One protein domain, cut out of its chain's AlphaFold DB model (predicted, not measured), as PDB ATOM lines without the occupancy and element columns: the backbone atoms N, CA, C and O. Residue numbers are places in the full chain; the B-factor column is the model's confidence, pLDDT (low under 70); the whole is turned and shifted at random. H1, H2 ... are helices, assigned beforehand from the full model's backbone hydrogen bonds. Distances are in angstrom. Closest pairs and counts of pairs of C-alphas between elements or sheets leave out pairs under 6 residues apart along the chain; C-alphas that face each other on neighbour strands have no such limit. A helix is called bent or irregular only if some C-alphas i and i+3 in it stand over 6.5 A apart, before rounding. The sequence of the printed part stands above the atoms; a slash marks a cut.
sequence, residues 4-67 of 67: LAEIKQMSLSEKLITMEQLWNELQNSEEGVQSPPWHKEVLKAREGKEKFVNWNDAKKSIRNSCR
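What this domain is: This is residues 4 to 67 of the 67 residues of an uncharacterized protein of Lentisphaera araneosa HTCC2155 (UniProt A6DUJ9). The model is an open arch of four separate helices: H2 makes one leg, H3 lies along the top, and the stretch of residues 47 to 54 leads down the other leg to H4 at its foot, while short H1 folds back near the first part of H2. The middle of the arch is empty, and residues 19 to 67 stand free. The printed part has 64 residues with four named helices, H1, H2, H3 and H4 in that order, and no named strand; the class is all helix. It is extended, with a radius of gyration of the C-alphas of 19.6 A, and flat, spanning 47 by 36 by 17 A.

How they stand to each other: H1, residues 4 to 9, is joined by a tight link of 2 residues to H2, residues 12 to 27. The two are close but not clearly touching, with 1 pair of C-alphas within 8 A, those of Ile 7 and Lys 15, 6.9 A apart. They run opposite ways at a steep tilt of 39 degrees, and their centres are 14.0 A apart. H3, residues 39 to 46, is apart from H2 and from H1. H4, residues 55 to 65, is apart from H3, from H2 and from H1. In H1, H2, H3 and H4 every backbone O i to N i+4 pair is within hydrogen-bond range.

Where its parts are: H1 runs from Leu 4, with its C-alpha at (121.410, 113.452, 107.236), to Gln 9, and measures 9.0 A from first to last C-alpha. H2, from Leu 12 to Gln 27, is the longest helix by residues, with 16 residues and 22.6 A; its last C-alpha is at (139.745, 125.030, 109.076). H3, from His 39 to Arg 46, measures 10.8 A. H4, from Trp 55 to Ser 65, measures 15.6 A and ends with C-alpha 65 at (124.268, 149.189, 130.388). No helix is bent or irregular.

The domain as a whole: The two C-alphas farthest apart are those of Ala 5 and Asp 57, at 48.9 A, and the first and last printed C-alphas, of Leu 4 and Arg 67, are 43.9 A apart. The printed part has no cut, and Arg 67 is the chain's last residue. The link from H2 to H3 is long, with 11 residues, and the link from H3 to H4 is short but not tight, with 8. The mean pLDDT of the printed part is 86.7; residues 30 to 32, residues 48 to 49 and residue 67 are under 70.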
ATOM      1  N   LEU A   4     122.574 112.829 106.593       89.62
ATOM      2  CA  LEU A   4     121.410 113.452 107.236       89.62
ATOM      3  C   LEU A   4     120.627 112.480 108.127       89.62
ATOM      4  O   LEU A   4     120.058 112.896 109.136       89.62
ATOM      5  N   ALA A   5     120.560 111.202 107.754       90.12
ATOM      6  CA  ALA A   5     119.926 110.176 108.574       90.12
ATOM      7  C   ALA A   5     120.780 109.856 109.810       90.12
ATOM      8  O   ALA A   5     120.225 109.701 110.892       90.12
ATOM      9  N   GLU A   6     122.105 109.837 109.671       92.56
ATOM     10  CA  GLU A   6     123.051 109.583 110.767       92.56
ATOM     11  C   GLU A   6     123.038 110.724 111.796       92.56
ATOM     12  O   GLU A   6     122.836 110.477 112.984       92.56
ATOM     13  N   ILE A   7     123.101 111.985 111.347       93.88
ATOM     14  CA  ILE A   7     123.001 113.159 112.233       93.88
ATOM     15  C   ILE A   7     121.671 113.171 112.994       93.88
ATOM     16  O   ILE A   7     121.625 113.564 114.158       93.88
ATOM     17  N   LYS A   8     120.565 112.738 112.375       94.94
ATOM     18  CA  LYS A   8     119.262 112.691 113.059       94.94
ATOM     19  C   LYS A   8     119.251 111.733 114.250       94.94
ATOM     20  O   LYS A   8     118.564 112.042 115.220       94.94
ATOM     21  N   GLN A   9     120.001 110.632 114.182       96.12
ATOM     22  CA  GLN A   9     120.067 109.618 115.240       96.12
ATOM     23  C   GLN A   9     121.039 109.986 116.372       96.12
ATOM     24  O   GLN A   9     120.939 109.419 117.456       96.12
ATOM     25  N   MET A  10     121.940 110.950 116.156       96.56
ATOM     26  CA  MET A  10     122.868 111.422 117.185       96.56
ATOM     27  C   MET A  10     122.140 112.141 118.332       96.56
ATOM     28  O   MET A  10     121.256 112.989 118.121       96.56
ATOM     29  N   SER A  11     122.586 111.869 119.554       97.62
ATOM     30  CA  SER A  11     122.300 112.672 120.740       97.62
ATOM     31  C   SER A  11     122.831 114.104 120.588       97.62
ATOM     32  O   SER A  11     123.623 114.417 119.698       97.62
ATOM     33  N   LEU A  12     122.397 115.011 121.470       97.06
ATOM     34  CA  LEU A  12     122.880 116.395 121.455       97.06
ATOM     35  C   LEU A  12     124.404 116.473 121.635       97.06
ATOM     36  O   LEU A  12     125.061 117.205 120.902       97.06
ATOM     37  N   SER A  13     124.961 115.705 122.573       97.69
ATOM     38  CA  SER A  13     126.402 115.692 122.843       97.69
ATOM     39  C   SER A  13     127.203 115.216 121.634       97.69
ATOM     40  O   SER A  13     128.195 115.841 121.273       97.69
ATOM     41  N   GLU A  14     126.744 114.156 120.965       97.44
ATOM     42  CA  GLU A  14     127.378 113.647 119.744       97.44
ATOM     43  C   GLU A  14     127.329 114.686 118.624       97.44
ATOM     44  O   GLU A  14     128.355 114.963 118.016       97.44
ATOM     45  N   LYS A  15     126.185 115.353 118.418       96.81
ATOM     46  CA  LYS A  15     126.070 116.438 117.430       96.81
ATOM     47  C   LYS A  15     127.067 117.562 117.683       96.81
ATOM     48  O   LYS A  15     127.671 118.051 116.734       96.81
ATOM     49  N   LEU A  16     127.229 117.975 118.940       97.56
ATOM     50  CA  LEU A  16     128.158 119.043 119.307       97.56
ATOM     51  C   LEU A  16     129.612 118.633 119.047       97.56
ATOM     52  O   LEU A  16     130.344 119.389 118.415       97.56
ATOM     53  N   ILE A  17     130.001 117.421 119.451       97.12
ATOM     54  CA  ILE A  17     131.349 116.891 119.199       97.12
ATOM     55  C   ILE A  17     131.602 116.768 117.693       97.12
ATOM     56  O   ILE A  17     132.637 117.220 117.208       97.12
ATOM     57  N   THR A  18     130.657 116.207 116.937       95.88
ATOM     58  CA  THR A  18     130.761 116.084 115.478       95.88
ATOM     59  C   THR A  18     130.889 117.453 114.815       95.88
ATOM     60  O   THR A  18     131.724 117.616 113.933       95.88
ATOM     61  N   MET A  19     130.118 118.452 115.252       95.69
ATOM     62  CA  MET A  19     130.212 119.817 114.729       95.69
ATOM     63  C   MET A  19     131.602 120.421 114.963       95.69
ATOM     64  O   MET A  19     132.145 121.057 114.064       95.69
ATOM     65  N   GLU A  20     132.194 120.193 116.134       95.19
ATOM     66  CA  GLU A  20     133.522 120.711 116.467       95.19
ATOM     67  C   GLU A  20     134.643 120.006 115.693       95.19
ATOM     68  O   GLU A  20     135.548 120.667 115.183       95.19
ATOM     69  N   GLN A  21     134.558 118.685 115.519       94.50
ATOM     70  CA  GLN A  21     135.506 117.944 114.680       94.50
ATOM     71  C   GLN A  21     135.420 118.378 113.213       94.50
ATOM     72  O   GLN A  21     136.442 118.704 112.615       94.50
ATOM     73  N   LEU A  22     134.204 118.488 112.663       91.44
ATOM     74  CA  LEU A  22     133.990 118.998 111.305       91.44
ATOM     75  C   LEU A  22     134.568 120.405 111.139       91.44
ATOM     76  O   LEU A  22     135.218 120.697 110.141       91.44
ATOM     77  N   TRP A  23     134.353 121.279 112.122       89.88
ATOM     78  CA  TRP A  23     134.901 122.631 112.091       89.88
ATOM     79  C   TRP A  23     136.433 122.632 112.068       89.88
ATOM     80  O   TRP A  23     137.031 123.344 111.261       89.88
ATOM     81  N   ASN A  24     137.072 121.808 112.902       88.56
ATOM     82  CA  ASN A  24     138.529 121.675 112.936       88.56
ATOM     83  C   ASN A  24     139.093 121.123 111.621       88.56
ATOM     84  O   ASN A  24     140.122 121.605 111.148       88.56
ATOM     85  N   GLU A  25     138.433 120.144 111.006       87.69
ATOM     86  CA  GLU A  25     138.858 119.601 109.711       87.69
ATOM     87  C   GLU A  25     138.737 120.641 108.592       87.69
ATOM     88  O   GLU A  25     139.678 120.833 107.822       87.69
ATOM     89  N   LEU A  26     137.620 121.376 108.535       85.19
ATOM     90  CA  LEU A  26     137.391 122.406 107.519       85.19
ATOM     91  C   LEU A  26     138.393 123.562 107.622       85.19
ATOM     92  O   LEU A  26     138.872 124.045 106.596       85.19
ATOM     93  N   GLN A  27     138.739 123.986 108.841       82.81
ATOM     94  CA  GLN A  27     139.745 125.030 109.076       82.81
ATOM     95  C   GLN A  27     141.141 124.629 108.577       82.81
ATOM     96  O   GLN A  27     141.891 125.485 108.116       82.81
ATOM     97  N   ASN A  28     141.478 123.340 108.651       77.19
ATOM     98  CA  ASN A  28     142.779 122.811 108.237       77.19
ATOM     99  C   ASN A  28     142.800 122.312 106.781       77.19
ATOM    100  O   ASN A  28     143.825 121.806 106.328       77.19
ATOM    101  N   SER A  29     141.688 122.425 106.049       74.50
ATOM    102  CA  SER A  29     141.602 121.963 104.663       74.50
ATOM    103  C   SER A  29     142.372 122.883 103.703       74.50
ATOM    104  O   SER A  29     142.218 124.105 103.720       74.50
ATOM    105  N   GLU A  30     143.188 122.290 102.825       63.25
ATOM    106  CA  GLU A  30     143.957 123.018 101.798       63.25
ATOM    107  C   GLU A  30     143.057 123.704 100.755       63.25
ATOM    108  O   GLU A  30     143.459 124.684 100.129       63.25
ATOM    109  N   GLU A  31     141.812 123.239 100.615       68.88
ATOM    110  CA  GLU A  31     140.786 123.834  99.750       68.88
ATOM    111  C   GLU A  31     140.247 125.183 100.248       68.88
ATOM    112  O   GLU A  31     139.454 125.800  99.540       68.88
ATOM    113  N   GLY A  32     140.704 125.650 101.418       66.81
ATOM    114  CA  GLY A  32     140.638 127.027 101.903       66.81
ATOM    115  C   GLY A  32     139.435 127.824 101.407       66.81
ATOM    116  O   GLY A  32     139.498 128.456 100.348       66.81
ATOM    117  N   VAL A  33     138.356 127.850 102.197       71.62
ATOM    118  CA  VAL A  33     137.154 128.633 101.882       71.62
ATOM    119  C   VAL A  33     137.554 130.082 101.600       71.62
ATOM    120  O   VAL A  33     137.957 130.825 102.498       71.62
ATOM    121  N   GLN A  34     137.448 130.485 100.332       77.56
ATOM    122  CA  GLN A  34     137.796 131.838  99.931       77.56
ATOM    123  C   GLN A  34     136.828 132.806 100.601       77.56
ATOM    124  O   GLN A  34     135.606 132.675 100.495       77.56
ATOM    125  N   SER A  35     137.386 133.797 101.293       81.44
ATOM    126  CA  SER A  35     136.588 134.909 101.790       81.44
ATOM    127  C   SER A  35     135.820 135.540 100.623       81.44
ATOM    128  O   SER A  35     136.418 135.772  99.568       81.44
ATOM    129  N   PRO A  36     134.522 135.849 100.785       87.75
ATOM    130  CA  PRO A  36     133.771 136.555  99.760       87.75
ATOM    131  C   PRO A  36     134.482 137.852  99.345       87.75
ATOM    132  O   PRO A  36     135.100 138.488 100.204       87.75
ATOM    133  N   PRO A  37     134.349 138.307  98.083       86.31
ATOM    134  CA  PRO A  37     135.052 139.495  97.605       86.31
ATOM    135  C   PRO A  37     134.849 140.723  98.494       86.31
ATOM    136  O   PRO A  37     135.816 141.418  98.757       86.31
ATOM    137  N   TRP A  38     133.631 140.909  99.025       91.50
ATOM    138  CA  TRP A  38     133.239 142.028  99.892       91.50
ATOM    139  C   TRP A  38     133.844 141.993 101.307       91.50
ATOM    140  O   TRP A  38     133.781 142.984 102.044       91.50
ATOM    141  N   HIS A  39     134.367 140.841 101.745       89.25
ATOM    142  CA  HIS A  39     134.818 140.639 103.124       89.25
ATOM    143  C   HIS A  39     135.968 141.589 103.469       89.25
ATOM    144  O   HIS A  39     136.010 142.159 104.560       89.25
ATOM    145  N   LYS A  40     136.855 141.832 102.502       85.56
ATOM    146  CA  LYS A  40     138.011 142.712 102.654       85.56
ATOM    147  C   LYS A  40     137.605 144.169 102.865       85.56
ATOM    148  O   LYS A  40     138.197 144.849 103.701       85.56
ATOM    149  N   GLU A  41     136.618 144.663 102.129       89.12
ATOM    150  CA  GLU A  41     136.137 146.043 102.224       89.12
ATOM    151  C   GLU A  41     135.445 146.284 103.566       89.12
ATOM    152  O   GLU A  41     135.690 147.307 104.209       89.12
ATOM    153  N   VAL A  42     134.635 145.326 104.028       88.88
ATOM    154  CA  VAL A  42     133.990 145.393 105.349       88.88
ATOM    155  C   VAL A  42     135.029 145.382 106.467       88.88
ATOM    156  O   VAL A  42     134.916 146.174 107.404       88.88
ATOM    157  N   LEU A  43     136.041 144.519 106.365       85.88
ATOM    158  CA  LEU A  43     137.100 144.409 107.364       85.88
ATOM    159  C   LEU A  43     137.915 145.707 107.432       85.88
ATOM    160  O   LEU A  43     138.021 146.296 108.505       85.88
ATOM    161  N   LYS A  44     138.331 146.255 106.283       85.44
ATOM    162  CA  LYS A  44     138.986 147.574 106.202       85.44
ATOM    163  C   LYS A  44     138.140 148.713 106.767       85.44
ATOM    164  O   LYS A  44     138.677 149.645 107.354       85.44
ATOM    165  N   ALA A  45     136.822 148.678 106.579       85.88
ATOM    166  CA  ALA A  45     135.933 149.715 107.093       85.88
ATOM    167  C   ALA A  45     135.769 149.671 108.625       85.88
ATOM    168  O   ALA A  45     135.301 150.661 109.204       85.88
ATOM    169  N   ARG A  46     136.095 148.538 109.260       83.19
ATOM    170  CA  ARG A  46     136.004 148.303 110.711       83.19
ATOM    171  C   ARG A  46     137.366 148.380 111.405       83.19
ATOM    172  O   ARG A  46     137.428 148.850 112.540       83.19
ATOM    173  N   GLU A  47     138.443 147.992 110.724       79.31
ATOM    174  CA  GLU A  47     139.813 148.151 111.212       79.31
ATOM    175  C   GLU A  47     140.101 149.616 111.580       79.31
ATOM    176  O   GLU A  47     139.827 150.546 110.823       79.31
ATOM    177  N   GLY A  48     140.634 149.829 112.785       67.75
ATOM    178  CA  GLY A  48     141.056 151.148 113.267       67.75
ATOM    179  C   GLY A  48     139.951 152.052 113.828       67.75
ATOM    180  O   GLY A  48     140.266 153.130 114.330       67.75
ATOM    181  N   LYS A  49     138.676 151.642 113.798       64.50
ATOM    182  CA  LYS A  49     137.589 152.387 114.472       64.50
ATOM    183  C   LYS A  49     137.412 152.010 115.938       64.50
ATOM    184  O   LYS A  49     136.855 152.791 116.707       64.50
ATOM    185  N   GLU A  50     137.884 150.834 116.329       73.75
ATOM    186  CA  GLU A  50     137.758 150.340 117.693       73.75
ATOM    187  C   GLU A  50     138.993 150.716 118.513       73.75
ATOM    188  O   GLU A  50     140.133 150.466 118.121       73.75
ATOM    189  N   LYS A  51     138.766 151.357 119.661       76.62
ATOM    190  CA  LYS A  51     139.822 151.640 120.631       76.62
ATOM    191  C   LYS A  51     139.904 150.477 121.602       76.62
ATOM    192  O   LYS A  51     138.894 150.097 122.191       76.62
ATOM    193  N   PHE A  52     141.114 149.971 121.822       81.50
ATOM    194  CA  PHE A  52     141.361 149.075 122.943       81.50
ATOM    195  C   PHE A  52     140.999 149.801 124.239       81.50
ATOM    196  O   PHE A  52     141.548 150.856 124.557       81.50
ATOM    197  N   VAL A  53     140.043 149.242 124.968       86.75
ATOM    198  CA  VAL A  53     139.652 149.703 126.297       86.75
ATOM    199  C   VAL A  53     140.239 148.773 127.340       86.75
ATOM    200  O   VAL A  53     140.365 147.566 127.121       86.75
ATOM    201  N   ASN A  54     140.591 149.335 128.495       93.19
ATOM    202  CA  ASN A  54     141.004 148.527 129.624       93.19
ATOM    203  C   ASN A  54     139.883 147.535 129.975       93.19
ATOM    204  O   ASN A  54     138.703 147.885 130.035       93.19
ATOM    205  N   TRP A  55     140.266 146.289 130.232       92.12
ATOM    206  CA  TRP A  55     139.342 145.198 130.517       92.12
ATOM    207  C   TRP A  55     138.403 145.482 131.701       92.12
ATOM    208  O   TRP A  55     137.222 145.124 131.666       92.12
ATOM    209  N   ASN A  56     138.899 146.157 132.740       94.25
ATOM    210  CA  ASN A  56     138.089 146.526 133.900       94.25
ATOM    211  C   ASN A  56     137.043 147.591 133.544       94.25
ATOM    212  O   ASN A  56     135.897 147.492 133.994       94.25
ATOM    213  N   ASP A  57     137.403 148.551 132.692       92.31
ATOM    214  CA  ASP A  57     136.502 149.610 132.231       92.31
ATOM    215  C   ASP A  57     135.414 149.052 131.307       92.31
ATOM    216  O   ASP A  57     134.236 149.374 131.474       92.31
ATOM    217  N   ALA A  58     135.774 148.127 130.411       91.69
ATOM    218  CA  ALA A  58     134.819 147.415 129.563       91.69
ATOM    219  C   ALA A  58     133.783 146.641 130.399       91.69
ATOM    220  O   ALA A  58     132.576 146.791 130.202       91.69
ATOM    221  N   LYS A  59     134.236 145.879 131.407       92.50
ATOM    222  CA  LYS A  59     133.347 145.156 132.335       92.50
ATOM    223  C   LYS A  59     132.421 146.090 133.107       92.50
ATOM    224  O   LYS A  59     131.262 145.748 133.341       92.50
ATOM    225  N   LYS A  60     132.925 147.243 133.549       94.12
ATOM    226  CA  LYS A  60     132.128 148.243 134.267       94.12
ATOM    227  C   LYS A  60     131.053 148.845 133.358       94.12
ATOM    228  O   LYS A  60     129.908 148.938 133.788       94.12
ATOM    229  N   SER A  61     131.402 149.177 132.114       90.25
ATOM    230  CA  SER A  61     130.466 149.690 131.106       90.25
ATOM    231  C   SER A  61     129.312 148.714 130.851       90.25
ATOM    232  O   SER A  61     128.154 149.081 131.029       90.25
ATOM    233  N   ILE A  62     129.619 147.440 130.579       92.12
ATOM    234  CA  ILE A  62     128.607 146.401 130.315       92.12
ATOM    235  C   ILE A  62     127.638 146.247 131.495       92.12
ATOM    236  O   ILE A  62     126.426 146.228 131.299       92.12
ATOM    237  N   ARG A  63     128.148 146.190 132.736       94.25
ATOM    238  CA  ARG A  63     127.284 146.089 133.927       94.25
ATOM    239  C   ARG A  63     126.358 147.292 134.094       94.25
ATOM    240  O   ARG A  63     125.245 147.121 134.573       94.25
ATOM    241  N   ASN A  64     126.815 148.485 133.721       91.81
ATOM    242  CA  ASN A  64     126.011 149.701 133.807       91.81
ATOM    243  C   ASN A  64     124.940 149.770 132.708       91.81
ATOM    244  O   ASN A  64     123.881 150.334 132.951       91.81
ATOM    245  N   SER A  65     125.205 149.211 131.522       87.81
ATOM    246  CA  SER A  65     124.268 149.189 130.388       87.81
ATOM    247  C   SER A  65     123.195 148.098 130.476       87.81
ATOM    248  O   SER A  65     122.195 148.184 129.773       87.81
ATOM    249  N   CYS A  66     123.387 147.070 131.308       73.62
ATOM    250  CA  CYS A  66     122.405 146.005 131.551       73.62
ATOM    251  C   CYS A  66     121.467 146.291 132.741       73.62
ATOM    252  O   CYS A  66     120.871 145.358 133.280       73.62
ATOM    253  N   ARG A  67     121.375 147.549 133.182       56.25
ATOM    254  CA  ARG A  67     120.539 147.998 134.300       56.25
ATOM    255  C   ARG A  67     119.389 148.852 133.792       56.25
ATOM    256  O   ARG A  67     118.290 148.708 134.365       56.25
TER     257      ARG A  67